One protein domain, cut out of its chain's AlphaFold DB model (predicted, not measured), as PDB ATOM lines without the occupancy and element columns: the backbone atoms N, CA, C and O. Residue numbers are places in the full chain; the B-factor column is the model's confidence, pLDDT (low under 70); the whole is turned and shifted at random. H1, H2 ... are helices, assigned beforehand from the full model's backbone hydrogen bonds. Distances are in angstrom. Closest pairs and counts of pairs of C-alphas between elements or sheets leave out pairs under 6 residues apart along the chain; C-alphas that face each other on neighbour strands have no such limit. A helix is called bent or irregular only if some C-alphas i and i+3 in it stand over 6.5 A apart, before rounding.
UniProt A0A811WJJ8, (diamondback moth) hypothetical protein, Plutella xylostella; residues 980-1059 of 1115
ATOM      1  N   TYR A 980      29.347   0.639  28.411       76.31
ATOM      2  CA  TYR A 980      28.940   0.817  29.810       76.31
ATOM      3  C   TYR A 980      29.452  -0.305  30.738       76.31
ATOM      4  O   TYR A 980      29.248  -1.488  30.464       76.31
ATOM      5  N   LEU A 981      30.131   0.045  31.840       71.56
ATOM      6  CA  LEU A 981      30.630  -0.871  32.893       71.56
ATOM      7  C   LEU A 981      31.393  -2.129  32.406       71.56
ATOM      8  O   LEU A 981      31.474  -3.145  33.101       71.56
ATOM      9  N   GLY A 982      31.993  -2.075  31.213       69.19
ATOM     10  CA  GLY A 982      32.698  -3.216  30.620       69.19
ATOM     11  C   GLY A 982      31.817  -4.193  29.832       69.19
ATOM     12  O   GLY A 982      32.289  -5.283  29.504       69.19
ATOM     13  N   HIS A 983      30.599  -3.802  29.465       73.38
ATOM     14  CA  HIS A 983      29.743  -4.400  28.435       73.38
ATOM     15  C   HIS A 983      29.596  -3.405  27.270       73.38
ATOM     16  O   HIS A 983      29.644  -2.198  27.494       73.38
ATOM     17  N   LEU A 984      29.500  -3.889  26.034       77.44
ATOM     18  CA  LEU A 984      29.246  -3.065  24.853       77.44
ATOM     19  C   LEU A 984      27.762  -3.162  24.495       77.44
ATOM     20  O   LEU A 984      27.294  -4.216  24.076       77.44
ATOM     21  N   VAL A 985      27.043  -2.066  24.712       74.25
ATOM     22  CA  VAL A 985      25.608  -1.919  24.449       74.25
ATOM     23  C   VAL A 985      25.432  -1.284  23.073       74.25
ATOM     24  O   VAL A 985      26.152  -0.338  22.755       74.25
ATOM     25  N   THR A 986      24.481  -1.774  22.280       76.50
ATOM     26  CA  THR A 986      24.102  -1.206  20.977       76.50
ATOM     27  C   THR A 986      22.658  -0.707  20.988       76.50
ATOM     28  O   THR A 986      21.827  -1.211  21.746       76.50
ATOM     29  N   ASP A 987      22.345   0.272  20.141       74.00
ATOM     30  CA  ASP A 987      20.996   0.830  19.985       74.00
ATOM     31  C   ASP A 987      19.967  -0.193  19.466       74.00
ATOM     32  O   ASP A 987      18.794  -0.142  19.840       74.00
ATOM     33  N   ASP A 988      20.428  -1.165  18.676       70.75
ATOM     34  CA  ASP A 988      19.664  -2.316  18.182       70.75
ATOM     35  C   ASP A 988      19.553  -3.498  19.171       70.75
ATOM     36  O   ASP A 988      18.951  -4.525  18.835       70.75
ATOM     37  N   LEU A 989      20.149  -3.368  20.365       64.25
ATOM     38  CA  LEU A 989      20.199  -4.363  21.444       64.25
ATOM     39  C   LEU A 989      20.749  -5.753  21.036       64.25
ATOM     40  O   LEU A 989      20.434  -6.761  21.677       64.25
ATOM     41  N   LYS A 990      21.588  -5.845  19.992       74.38
ATOM     42  CA  LYS A 990      22.275  -7.090  19.603       74.38
ATOM     43  C   LYS A 990      23.653  -7.219  20.254       74.38
ATOM     44  O   LYS A 990      24.601  -6.514  19.929       74.38
ATOM     45  N   ASP A 991      23.832  -8.281  21.033       77.38
ATOM     46  CA  ASP A 991      25.081  -8.617  21.740       77.38
ATOM     47  C   ASP A 991      26.301  -8.918  20.841       77.38
ATOM     48  O   ASP A 991      27.390  -9.224  21.332       77.38
ATOM     49  N   HIS A 992      26.148  -8.882  19.515       81.44
ATOM     50  CA  HIS A 992      27.159  -9.333  18.557       81.44
ATOM     51  C   HIS A 992      28.492  -8.584  18.714       81.44
ATOM     52  O   HIS A 992      29.557  -9.202  18.612       81.44
ATOM     53  N   ALA A 993      28.436  -7.282  19.011       80.19
ATOM     54  CA  ALA A 993      29.612  -6.450  19.237       80.19
ATOM     55  C   ALA A 993      30.345  -6.824  20.544       80.19
ATOM     56  O   ALA A 993      31.571  -6.957  20.546       80.19
ATOM     57  N   ASP A 994      29.622  -7.087  21.642       77.38
ATOM     58  CA  ASP A 994      30.221  -7.501  22.921       77.38
ATOM     59  C   ASP A 994      30.820  -8.913  22.857       77.38
ATOM     60  O   ASP A 994      31.909  -9.156  23.386       77.38
ATOM     61  N   VAL A 995      30.157  -9.835  22.150       77.69
ATOM     62  CA  VAL A 995      30.664 -11.196  21.909       77.69
ATOM     63  C   VAL A 995      31.954 -11.163  21.085       77.69
ATOM     64  O   VAL A 995      32.930 -11.827  21.442       77.69
ATOM     65  N   GLU A 996      32.004 -10.364  20.015       82.25
ATOM     66  CA  GLU A 996      33.212 -10.180  19.198       82.25
ATOM     67  C   GLU A 996      34.333  -9.483  19.988       82.25
ATOM     68  O   GLU A 996      35.504  -9.868  19.888       82.25
ATOM     69  N   ARG A 997      33.997  -8.514  20.847       84.44
ATOM     70  CA  ARG A 997      34.945  -7.864  21.760       84.44
ATOM     71  C   ARG A 997      35.541  -8.853  22.762       84.44
ATOM     72  O   ARG A 997      36.763  -8.897  22.918       84.44
ATOM     73  N   GLU A 998      34.721  -9.678  23.417       76.94
ATOM     74  CA  GLU A 998      35.208 -10.735  24.313       76.94
ATOM     75  C   GLU A 998      35.998 -11.810  23.564       76.94
ATOM     76  O   GLU A 998      37.009 -12.288  24.086       76.94
ATOM     77  N   ARG A 999      35.628 -12.133  22.317       80.00
ATOM     78  CA  ARG A 999      36.415 -13.013  21.445       80.00
ATOM     79  C   ARG A 999      37.803 -12.426  21.173       80.00
ATOM     80  O   ARG A 999      38.800 -13.122  21.376       80.00
ATOM     81  N   ARG A1000      37.918 -11.152  20.782       78.88
ATOM     82  CA  ARG A1000      39.220 -10.479  20.581       78.88
ATOM     83  C   ARG A1000      40.033 -10.440  21.877       78.88
ATOM     84  O   ARG A1000      41.196 -10.844  21.887       78.88
ATOM     85  N   ALA A1001      39.410 -10.064  22.993       73.00
ATOM     86  CA  ALA A1001      40.051 -10.070  24.306       73.00
ATOM     87  C   ALA A1001      40.499 -11.481  24.734       73.00
ATOM     88  O   ALA A1001      41.532 -11.632  25.385       73.00
ATOM     89  N   LEU A1002      39.758 -12.537  24.382       72.12
ATOM     90  CA  LEU A1002      40.144 -13.929  24.635       72.12
ATOM     91  C   LEU A1002      41.364 -14.332  23.796       72.12
ATOM     92  O   LEU A1002      42.281 -14.925  24.351       72.12
ATOM     93  N   ALA A1003      41.432 -13.963  22.512       70.94
ATOM     94  CA  ALA A1003      42.612 -14.219  21.678       70.94
ATOM     95  C   ALA A1003      43.871 -13.564  22.268       70.94
ATOM     96  O   ALA A1003      44.898 -14.224  22.429       70.94
ATOM     97  N   ILE A1004      43.773 -12.291  22.663       68.19
ATOM     98  CA  ILE A1004      44.879 -11.538  23.273       68.19
ATOM     99  C   ILE A1004      45.302 -12.180  24.606       68.19
ATOM    100  O   ILE A1004      46.491 -12.424  24.809       68.19
ATOM    101  N   ARG A1005      44.347 -12.530  25.484       68.88
ATOM    102  CA  ARG A1005      44.612 -13.246  26.749       68.88
ATOM    103  C   ARG A1005      45.327 -14.580  26.504       68.88
ATOM    104  O   ARG A1005      46.373 -14.813  27.103       68.88
ATOM    105  N   CYS A1006      44.819 -15.419  25.601       65.06
ATOM    106  CA  CYS A1006      45.428 -16.708  25.266       65.06
ATOM    107  C   CYS A1006      46.850 -16.547  24.704       65.06
ATOM    108  O   CYS A1006      47.755 -17.236  25.162       65.06
ATOM    109  N   ASN A1007      47.070 -15.614  23.772       63.44
ATOM    110  CA  ASN A1007      48.388 -15.358  23.174       63.44
ATOM    111  C   ASN A1007      49.412 -14.825  24.193       63.44
ATOM    112  O   ASN A1007      50.598 -15.134  24.090       63.44
ATOM    113  N   MET A1008      48.971 -14.038  25.180       58.72
ATOM    114  CA  MET A1008      49.815 -13.558  26.280       58.72
ATOM    115  C   MET A1008      50.161 -14.687  27.261       58.72
ATOM    116  O   MET A1008      51.329 -14.867  27.603       58.72
ATOM    117  N   LEU A1009      49.166 -15.475  27.679       57.97
ATOM    118  CA  LEU A1009      49.331 -16.586  28.624       57.97
ATOM    119  C   LEU A1009      50.170 -17.731  28.034       57.97
ATOM    120  O   LEU A1009      51.068 -18.233  28.700       57.97
ATOM    121  N   ALA A1010      49.980 -18.088  26.761       56.09
ATOM    122  CA  ALA A1010      50.796 -19.107  26.090       56.09
ATOM    123  C   ALA A1010      52.288 -18.725  25.973       56.09
ATOM    124  O   ALA A1010      53.131 -19.592  25.768       56.09
ATOM    125  N   ARG A1011      52.627 -17.436  26.137       47.56
ATOM    126  CA  ARG A1011      54.010 -16.927  26.184       47.56
ATOM    127  C   ARG A1011      54.545 -16.720  27.609       47.56
ATOM    128  O   ARG A1011      55.737 -16.467  27.758       47.56
ATOM    129  N   ARG A1012      53.687 -16.752  28.639       42.78
ATOM    130  CA  ARG A1012      54.002 -16.407  30.046       42.78
ATOM    131  C   ARG A1012      53.154 -17.203  31.058       42.78
ATOM    132  O   ARG A1012      52.648 -16.642  32.027       42.78
ATOM    133  N   PHE A1013      53.044 -18.509  30.820       40.88
ATOM    134  CA  PHE A1013      52.316 -19.515  31.610       40.88
ATOM    135  C   PHE A1013      50.776 -19.472  31.539       40.88
ATOM    136  O   PHE A1013      50.120 -18.452  31.745       40.88
ATOM    137  N   ALA A1014      50.178 -20.651  31.344       41.91
ATOM    138  CA  ALA A1014      48.787 -20.914  31.704       41.91
ATOM    139  C   ALA A1014      48.697 -21.060  33.237       41.91
ATOM    140  O   ALA A1014      49.563 -21.738  33.795       41.91
ATOM    141  N   PRO A1015      47.671 -20.518  33.935       41.88
ATOM    142  CA  PRO A1015      46.270 -20.479  33.479       41.88
ATOM    143  C   PRO A1015      45.393 -19.289  33.975       41.88
ATOM    144  O   PRO A1015      45.215 -19.133  35.179       41.88
ATOM    145  N   TYR A1016      44.681 -18.563  33.093       41.16
ATOM    146  CA  TYR A1016      43.314 -18.064  33.402       41.16
ATOM    147  C   TYR A1016      42.566 -17.523  32.163       41.16
ATOM    148  O   TYR A1016      42.711 -16.360  31.789       41.16
ATOM    149  N   CYS A1017      41.689 -18.334  31.560       45.19
ATOM    150  CA  CYS A1017      40.809 -17.906  30.455       45.19
ATOM    151  C   CYS A1017      39.333 -17.750  30.858       45.19
ATOM    152  O   CYS A1017      38.452 -17.753  30.005       45.19
ATOM    153  N   GLN A1018      39.049 -17.583  32.155       53.53
ATOM    154  CA  GLN A1018      37.691 -17.404  32.682       53.53
ATOM    155  C   GLN A1018      37.424 -15.977  33.181       53.53
ATOM    156  O   GLN A1018      37.214 -15.744  34.371       53.53
ATOM    157  N   VAL A1019      37.369 -15.019  32.251       55.19
ATOM    158  CA  VAL A1019      36.692 -13.728  32.477       55.19
ATOM    159  C   VAL A1019      35.770 -13.429  31.293       55.19
ATOM    160  O   VAL A1019      35.917 -12.422  30.610       55.19
ATOM    161  N   PHE A1020      34.810 -14.326  31.058       66.31
ATOM    162  CA  PHE A1020      33.563 -13.989  30.370       66.31
ATOM    163  C   PHE A1020      32.659 -13.278  31.392       66.31
ATOM    164  O   PHE A1020      31.829 -13.902  32.050       66.31
ATOM    165  N   TYR A1021      32.932 -11.996  31.646       60.78
ATOM    166  CA  TYR A1021      32.264 -11.242  32.717       60.78
ATOM    167  C   TYR A1021      30.808 -10.912  32.362       60.78
ATOM    168  O   TYR A1021      29.924 -11.049  33.204       60.78
ATOM    169  N   THR A1022      30.568 -10.545  31.103       66.50
ATOM    170  CA  THR A1022      29.273 -10.093  30.579       66.50
ATOM    171  C   THR A1022      28.431 -11.207  29.961       66.50
ATOM    172  O   THR A1022      27.256 -10.986  29.697       66.50
ATOM    173  N   SER A1023      28.970 -12.415  29.755       71.44
ATOM    174  CA  SER A1023      28.344 -13.403  28.857       71.44
ATOM    175  C   SER A1023      27.012 -13.993  29.326       71.44
ATOM    176  O   SER A1023      26.316 -14.619  28.536       71.44
ATOM    177  N   SER A1024      26.641 -13.803  30.594       70.56
ATOM    178  CA  SER A1024      25.308 -14.144  31.109       70.56
ATOM    179  C   SER A1024      24.248 -13.067  30.842       70.56
ATOM    180  O   SER A1024      23.084 -13.311  31.131       70.56
ATOM    181  N   LEU A1025      24.640 -11.880  30.365       68.31
ATOM    182  CA  LEU A1025      23.726 -10.812  29.942       68.31
ATOM    183  C   LEU A1025      23.301 -10.964  28.479       68.31
ATOM    184  O   LEU A1025      22.278 -10.409  28.095       68.31
ATOM    185  N   TRP A1026      24.077 -11.709  27.685       73.88
ATOM    186  CA  TRP A1026      23.801 -11.899  26.271       73.88
ATOM    187  C   TRP A1026      22.461 -12.609  26.066       73.88
ATOM    188  O   TRP A1026      22.215 -13.659  26.654       73.88
ATOM    189  N   THR A1027      21.609 -12.050  25.209       67.12
ATOM    190  CA  THR A1027      20.299 -12.614  24.842       67.12
ATOM    191  C   THR A1027      20.145 -12.792  23.333       67.12
ATOM    192  O   THR A1027      19.567 -13.787  22.891       67.12
ATOM    193  N   SER A1028      20.728 -11.881  22.549       63.94
ATOM    194  CA  SER A1028      20.584 -11.742  21.101       63.94
ATOM    195  C   SER A1028      21.904 -12.080  20.391       63.94
ATOM    196  O   SER A1028      22.643 -11.220  19.901       63.94
ATOM    197  N   VAL A1029      22.236 -13.379  20.353       73.00
ATOM    198  CA  VAL A1029      23.463 -13.907  19.723       73.00
ATOM    199  C   VAL A1029      23.136 -15.027  18.741       73.00
ATOM    200  O   VAL A1029      22.432 -15.979  19.073       73.00
ATOM    201  N   THR A1030      23.713 -14.972  17.539       79.38
ATOM    202  CA  THR A1030      23.583 -16.057  16.556       79.38
ATOM    203  C   THR A1030      24.404 -17.292  16.944       79.38
ATOM    204  O   THR A1030      25.528 -17.199  17.448       79.38
ATOM    205  N   GLN A1031      23.893 -18.482  16.613       79.19
ATOM    206  CA  GLN A1031      24.601 -19.754  16.820       79.19
ATOM    207  C   GLN A1031      25.969 -19.790  16.109       79.19
ATOM    208  O   GLN A1031      26.912 -20.396  16.623       79.19
ATOM    209  N   LYS A1032      26.108 -19.092  14.970       79.88
ATOM    210  CA  LYS A1032      27.378 -18.892  14.248       79.88
ATOM    211  C   LYS A1032      28.411 -18.160  15.114       79.88
ATOM    212  O   LYS A1032      29.535 -18.642  15.247       79.88
ATOM    213  N   MET A1033      28.025 -17.052  15.753       76.81
ATOM    214  CA  MET A1033      28.916 -16.275  16.622       76.81
ATOM    215  C   MET A1033      29.296 -17.051  17.894       76.81
ATOM    216  O   MET A1033      30.479 -17.149  18.224       76.81
ATOM    217  N   MET A1034      28.329 -17.703  18.557       81.19
ATOM    218  CA  MET A1034      28.619 -18.576  19.709       81.19
ATOM    219  C   MET A1034      29.547 -19.740  19.339       81.19
ATOM    220  O   MET A1034      30.448 -20.084  20.102       81.19
ATOM    221  N   SER A1035      29.382 -20.320  18.145       85.00
ATOM    222  CA  SER A1035      30.261 -21.383  17.647       85.00
ATOM    223  C   SER A1035      31.682 -20.884  17.381       85.00
ATOM    224  O   SER A1035      32.631 -21.592  17.715       85.00
ATOM    225  N   ALA A1036      31.849 -19.668  16.851       83.25
ATOM    226  CA  ALA A1036      33.160 -19.046  16.664       83.25
ATOM    227  C   ALA A1036      33.862 -18.771  18.008       83.25
ATOM    228  O   ALA A1036      35.036 -19.115  18.170       83.25
ATOM    229  N   LEU A1037      33.141 -18.233  19.002       81.88
ATOM    230  CA  LEU A1037      33.675 -18.025  20.352       81.88
ATOM    231  C   LEU A1037      34.078 -19.355  21.013       81.88
ATOM    232  O   LEU A1037      35.185 -19.460  21.542       81.88
ATOM    233  N   ARG A1038      33.231 -20.390  20.917       87.06
ATOM    234  CA  ARG A1038      33.504 -21.756  21.397       87.06
ATOM    235  C   ARG A1038      34.752 -22.359  20.748       87.06
ATOM    236  O   ARG A1038      35.625 -22.863  21.448       87.06
ATOM    237  N   VAL A1039      34.864 -22.295  19.418       86.94
ATOM    238  CA  VAL A1039      36.044 -22.789  18.682       86.94
ATOM    239  C   VAL A1039      37.307 -22.071  19.155       86.94
ATOM    240  O   VAL A1039      38.336 -22.715  19.360       86.94
ATOM    241  N   GLN A1040      37.235 -20.762  19.401       81.12
ATOM    242  CA  GLN A1040      38.382 -20.007  19.887       81.12
ATOM    243  C   GLN A1040      38.713 -20.269  21.365       81.12
ATOM    244  O   GLN A1040      39.891 -20.280  21.715       81.12
ATOM    245  N   TYR A1041      37.722 -20.529  22.224       83.00
ATOM    246  CA  TYR A1041      37.949 -21.005  23.594       83.00
ATOM    247  C   TYR A1041      38.680 -22.353  23.585       83.00
ATOM    248  O   TYR A1041      39.729 -22.483  24.216       83.00
ATOM    249  N   ASN A1042      38.211 -23.310  22.779       86.62
ATOM    250  CA  ASN A1042      38.838 -24.625  22.633       86.62
ATOM    251  C   ASN A1042      40.265 -24.518  22.061       86.62
ATOM    252  O   ASN A1042      41.184 -25.156  22.564       86.62
ATOM    253  N   ASN A1043      40.489 -23.676  21.046       81.81
ATOM    254  CA  ASN A1043      41.823 -23.454  20.475       81.81
ATOM    255  C   ASN A1043      42.764 -22.715  21.441       81.81
ATOM    256  O   ASN A1043      43.951 -23.030  21.497       81.81
ATOM    257  N   GLY A1044      42.236 -21.784  22.239       76.19
ATOM    258  CA  GLY A1044      42.961 -21.156  23.339       76.19
ATOM    259  C   GLY A1044      43.384 -22.175  24.395       76.19
ATOM    260  O   GLY A1044      44.541 -22.184  24.801       76.19
ATOM    261  N   PHE A1045      42.484 -23.080  24.787       77.56
ATOM    262  CA  PHE A1045      42.789 -24.152  25.733       77.56
ATOM    263  C   PHE A1045      43.837 -25.131  25.186       77.56
ATOM    264  O   PHE A1045      44.820 -25.396  25.874       77.56
ATOM    265  N   ARG A1046      43.704 -25.583  23.928       80.69
ATOM    266  CA  ARG A1046      44.728 -26.398  23.242       80.69
ATOM    267  C   ARG A1046      46.105 -25.745  23.307       80.69
ATOM    268  O   ARG A1046      47.058 -26.382  23.740       80.69
ATOM    269  N   MET A1047      46.199 -24.468  22.935       72.25
ATOM    270  CA  MET A1047      47.459 -23.717  22.938       72.25
ATOM    271  C   MET A1047      48.056 -23.556  24.347       72.25
ATOM    272  O   MET A1047      49.272 -23.591  24.495       72.25
ATOM    273  N   LEU A1048      47.221 -23.411  25.379       69.62
ATOM    274  CA  LEU A1048      47.662 -23.303  26.777       69.62
ATOM    275  C   LEU A1048      48.104 -24.635  27.394       69.62
ATOM    276  O   LEU A1048      48.901 -24.627  28.327       69.62
ATOM    277  N   MET A1049      47.584 -25.753  26.886       70.00
ATOM    278  CA  MET A1049      47.899 -27.111  27.342       70.00
ATOM    279  C   MET A1049      48.890 -27.843  26.414       70.00
ATOM    280  O   MET A1049      49.177 -29.014  26.636       70.00
ATOM    281  N   GLY A1050      49.402 -27.185  25.365       72.25
ATOM    282  CA  GLY A1050      50.327 -27.779  24.386       72.25
ATOM    283  C   GLY A1050      49.709 -28.844  23.465       72.25
ATOM    284  O   GLY A1050      50.439 -29.602  22.832       72.25
ATOM    285  N   LEU A1051      48.378 -28.931  23.391       78.69
ATOM    286  CA  LEU A1051      47.672 -30.048  22.760       78.69
ATOM    287  C   LEU A1051      47.574 -29.920  21.223       78.69
ATOM    288  O   LEU A1051      47.380 -28.812  20.709       78.69
ATOM    289  N   PRO A1052      47.602 -31.043  20.470       78.06
ATOM    290  CA  PRO A1052      47.450 -31.041  19.014       78.06
ATOM    291  C   PRO A1052      46.156 -30.369  18.532       78.06
ATOM    292  O   PRO A1052      45.101 -30.504  19.151       78.06
ATOM    293  N   ARG A1053      46.187 -29.713  17.363       72.44
ATOM    294  CA  ARG A1053      45.003 -29.035  16.783       72.44
ATOM    295  C   ARG A1053      43.779 -29.951  16.627       72.44
ATOM    296  O   ARG A1053      42.655 -29.474  16.756       72.44
ATOM    297  N   PHE A1054      44.006 -31.242  16.388       77.25
ATOM    298  CA  PHE A1054      42.975 -32.232  16.061       77.25
ATOM    299  C   PHE A1054      42.470 -33.063  17.257       77.25
ATOM    300  O   PHE A1054      41.574 -33.881  17.079       77.25
ATOM    301  N   CYS A1055      42.992 -32.872  18.477       82.06
ATOM    302  CA  CYS A1055      42.536 -33.660  19.633       82.06
ATOM    303  C   CYS A1055      41.089 -33.322  20.056       82.06
ATOM    304  O   CYS A1055      40.614 -32.194  19.868       82.06
ATOM    305  N   SER A1056      40.392 -34.303  20.643       85.81
ATOM    306  CA  SER A1056      38.977 -34.205  21.035       85.81
ATOM    307  C   SER A1056      38.725 -33.079  22.040       85.81
ATOM    308  O   SER A1056      39.326 -33.045  23.114       85.81
ATOM    309  N   ALA A1057      37.793 -32.179  21.710       77.06
ATOM    310  CA  ALA A1057      37.407 -31.069  22.581       77.06
ATOM    311  C   ALA A1057      36.762 -31.549  23.892       77.06
ATOM    312  O   ALA A1057      37.054 -30.995  24.943       77.06
ATOM    313  N   SER A1058      35.937 -32.597  23.858       79.25
ATOM    314  CA  SER A1058      35.366 -33.175  25.081       79.25
ATOM    315  C   SER A1058      36.437 -33.902  25.901       79.25
ATOM    316  O   SER A1058      36.482 -33.754  27.120       79.25
ATOM    317  N   GLY A1059      37.344 -34.621  25.224       78.06
ATOM    318  CA  GLY A1059      38.445 -35.353  25.857       78.06
ATOM    319  C   GLY A1059      39.373 -34.443  26.664       78.06
ATOM    320  O   GLY A1059      39.531 -34.656  27.861       78.06
TER     321      GLY A1059
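AT A GLANCE: This is residues 980 to 1059 of the 1115 residues of the protein "(diamondback moth) hypothetical protein" of Plutella xylostella (UniProt A0A811WJJ8). Two helices of similar length, H1 and H2, lie side by side and run the same way, and a long link without a named element, residues 1010 to 1030, goes back from the end of H1 along the pair to the start of H2. Residues 980 to 991 form a loop at the end of the pair where both helices begin, and residues 1050 to 1059 turn back after the end of H2. The printed part has 80 residues with two named helices, H1 then H2, and no named strand; its class is all helix, though under half of the residues, 37 of 80, are in named elements. It is elongated, spanning 41 by 25 by 16 A, and only just compact, close to loose, with a radius of gyration of the C-alphas of 13.7 A.

HOW THE PARTS SIT: Start with the longest helix, H2, residues 1031 to 1049, and then look to H1, residues 992 to 1009. They touch, with 19 pairs of C-alphas within 8 A; look for the closest pair at Cys 1006 and Gly 1044, whose C-alphas are 5.4 A apart. Their centres are 10.2 A apart, and they run the same way at a shallow tilt of 7 degrees. In both H1 and H2 every O i to N i+4 pair is within hydrogen-bond range.

IN THESE COORDINATES: Find C-alpha 1031 at (24.601, -19.754, 16.820); from there H2 runs 26.6 A to C-alpha 1049 at (47.899, -27.111, 27.342). Then find C-alpha 992 at (27.159, -9.333, 18.557), where H1 begins its 25.4 A to C-alpha 1009. Neither helix is bent.

THE WHOLE: The two C-alphas farthest apart are those of Asp 987 and Pro 1052, at 41.4 A. The printed part has no cut, and the link from H1 to H2, 21 residues, is long. In the B-factor column the mean pLDDT of the printed part is 71.6; look for low confidence, under 70, in 25 residues, among them 1004 to 1022.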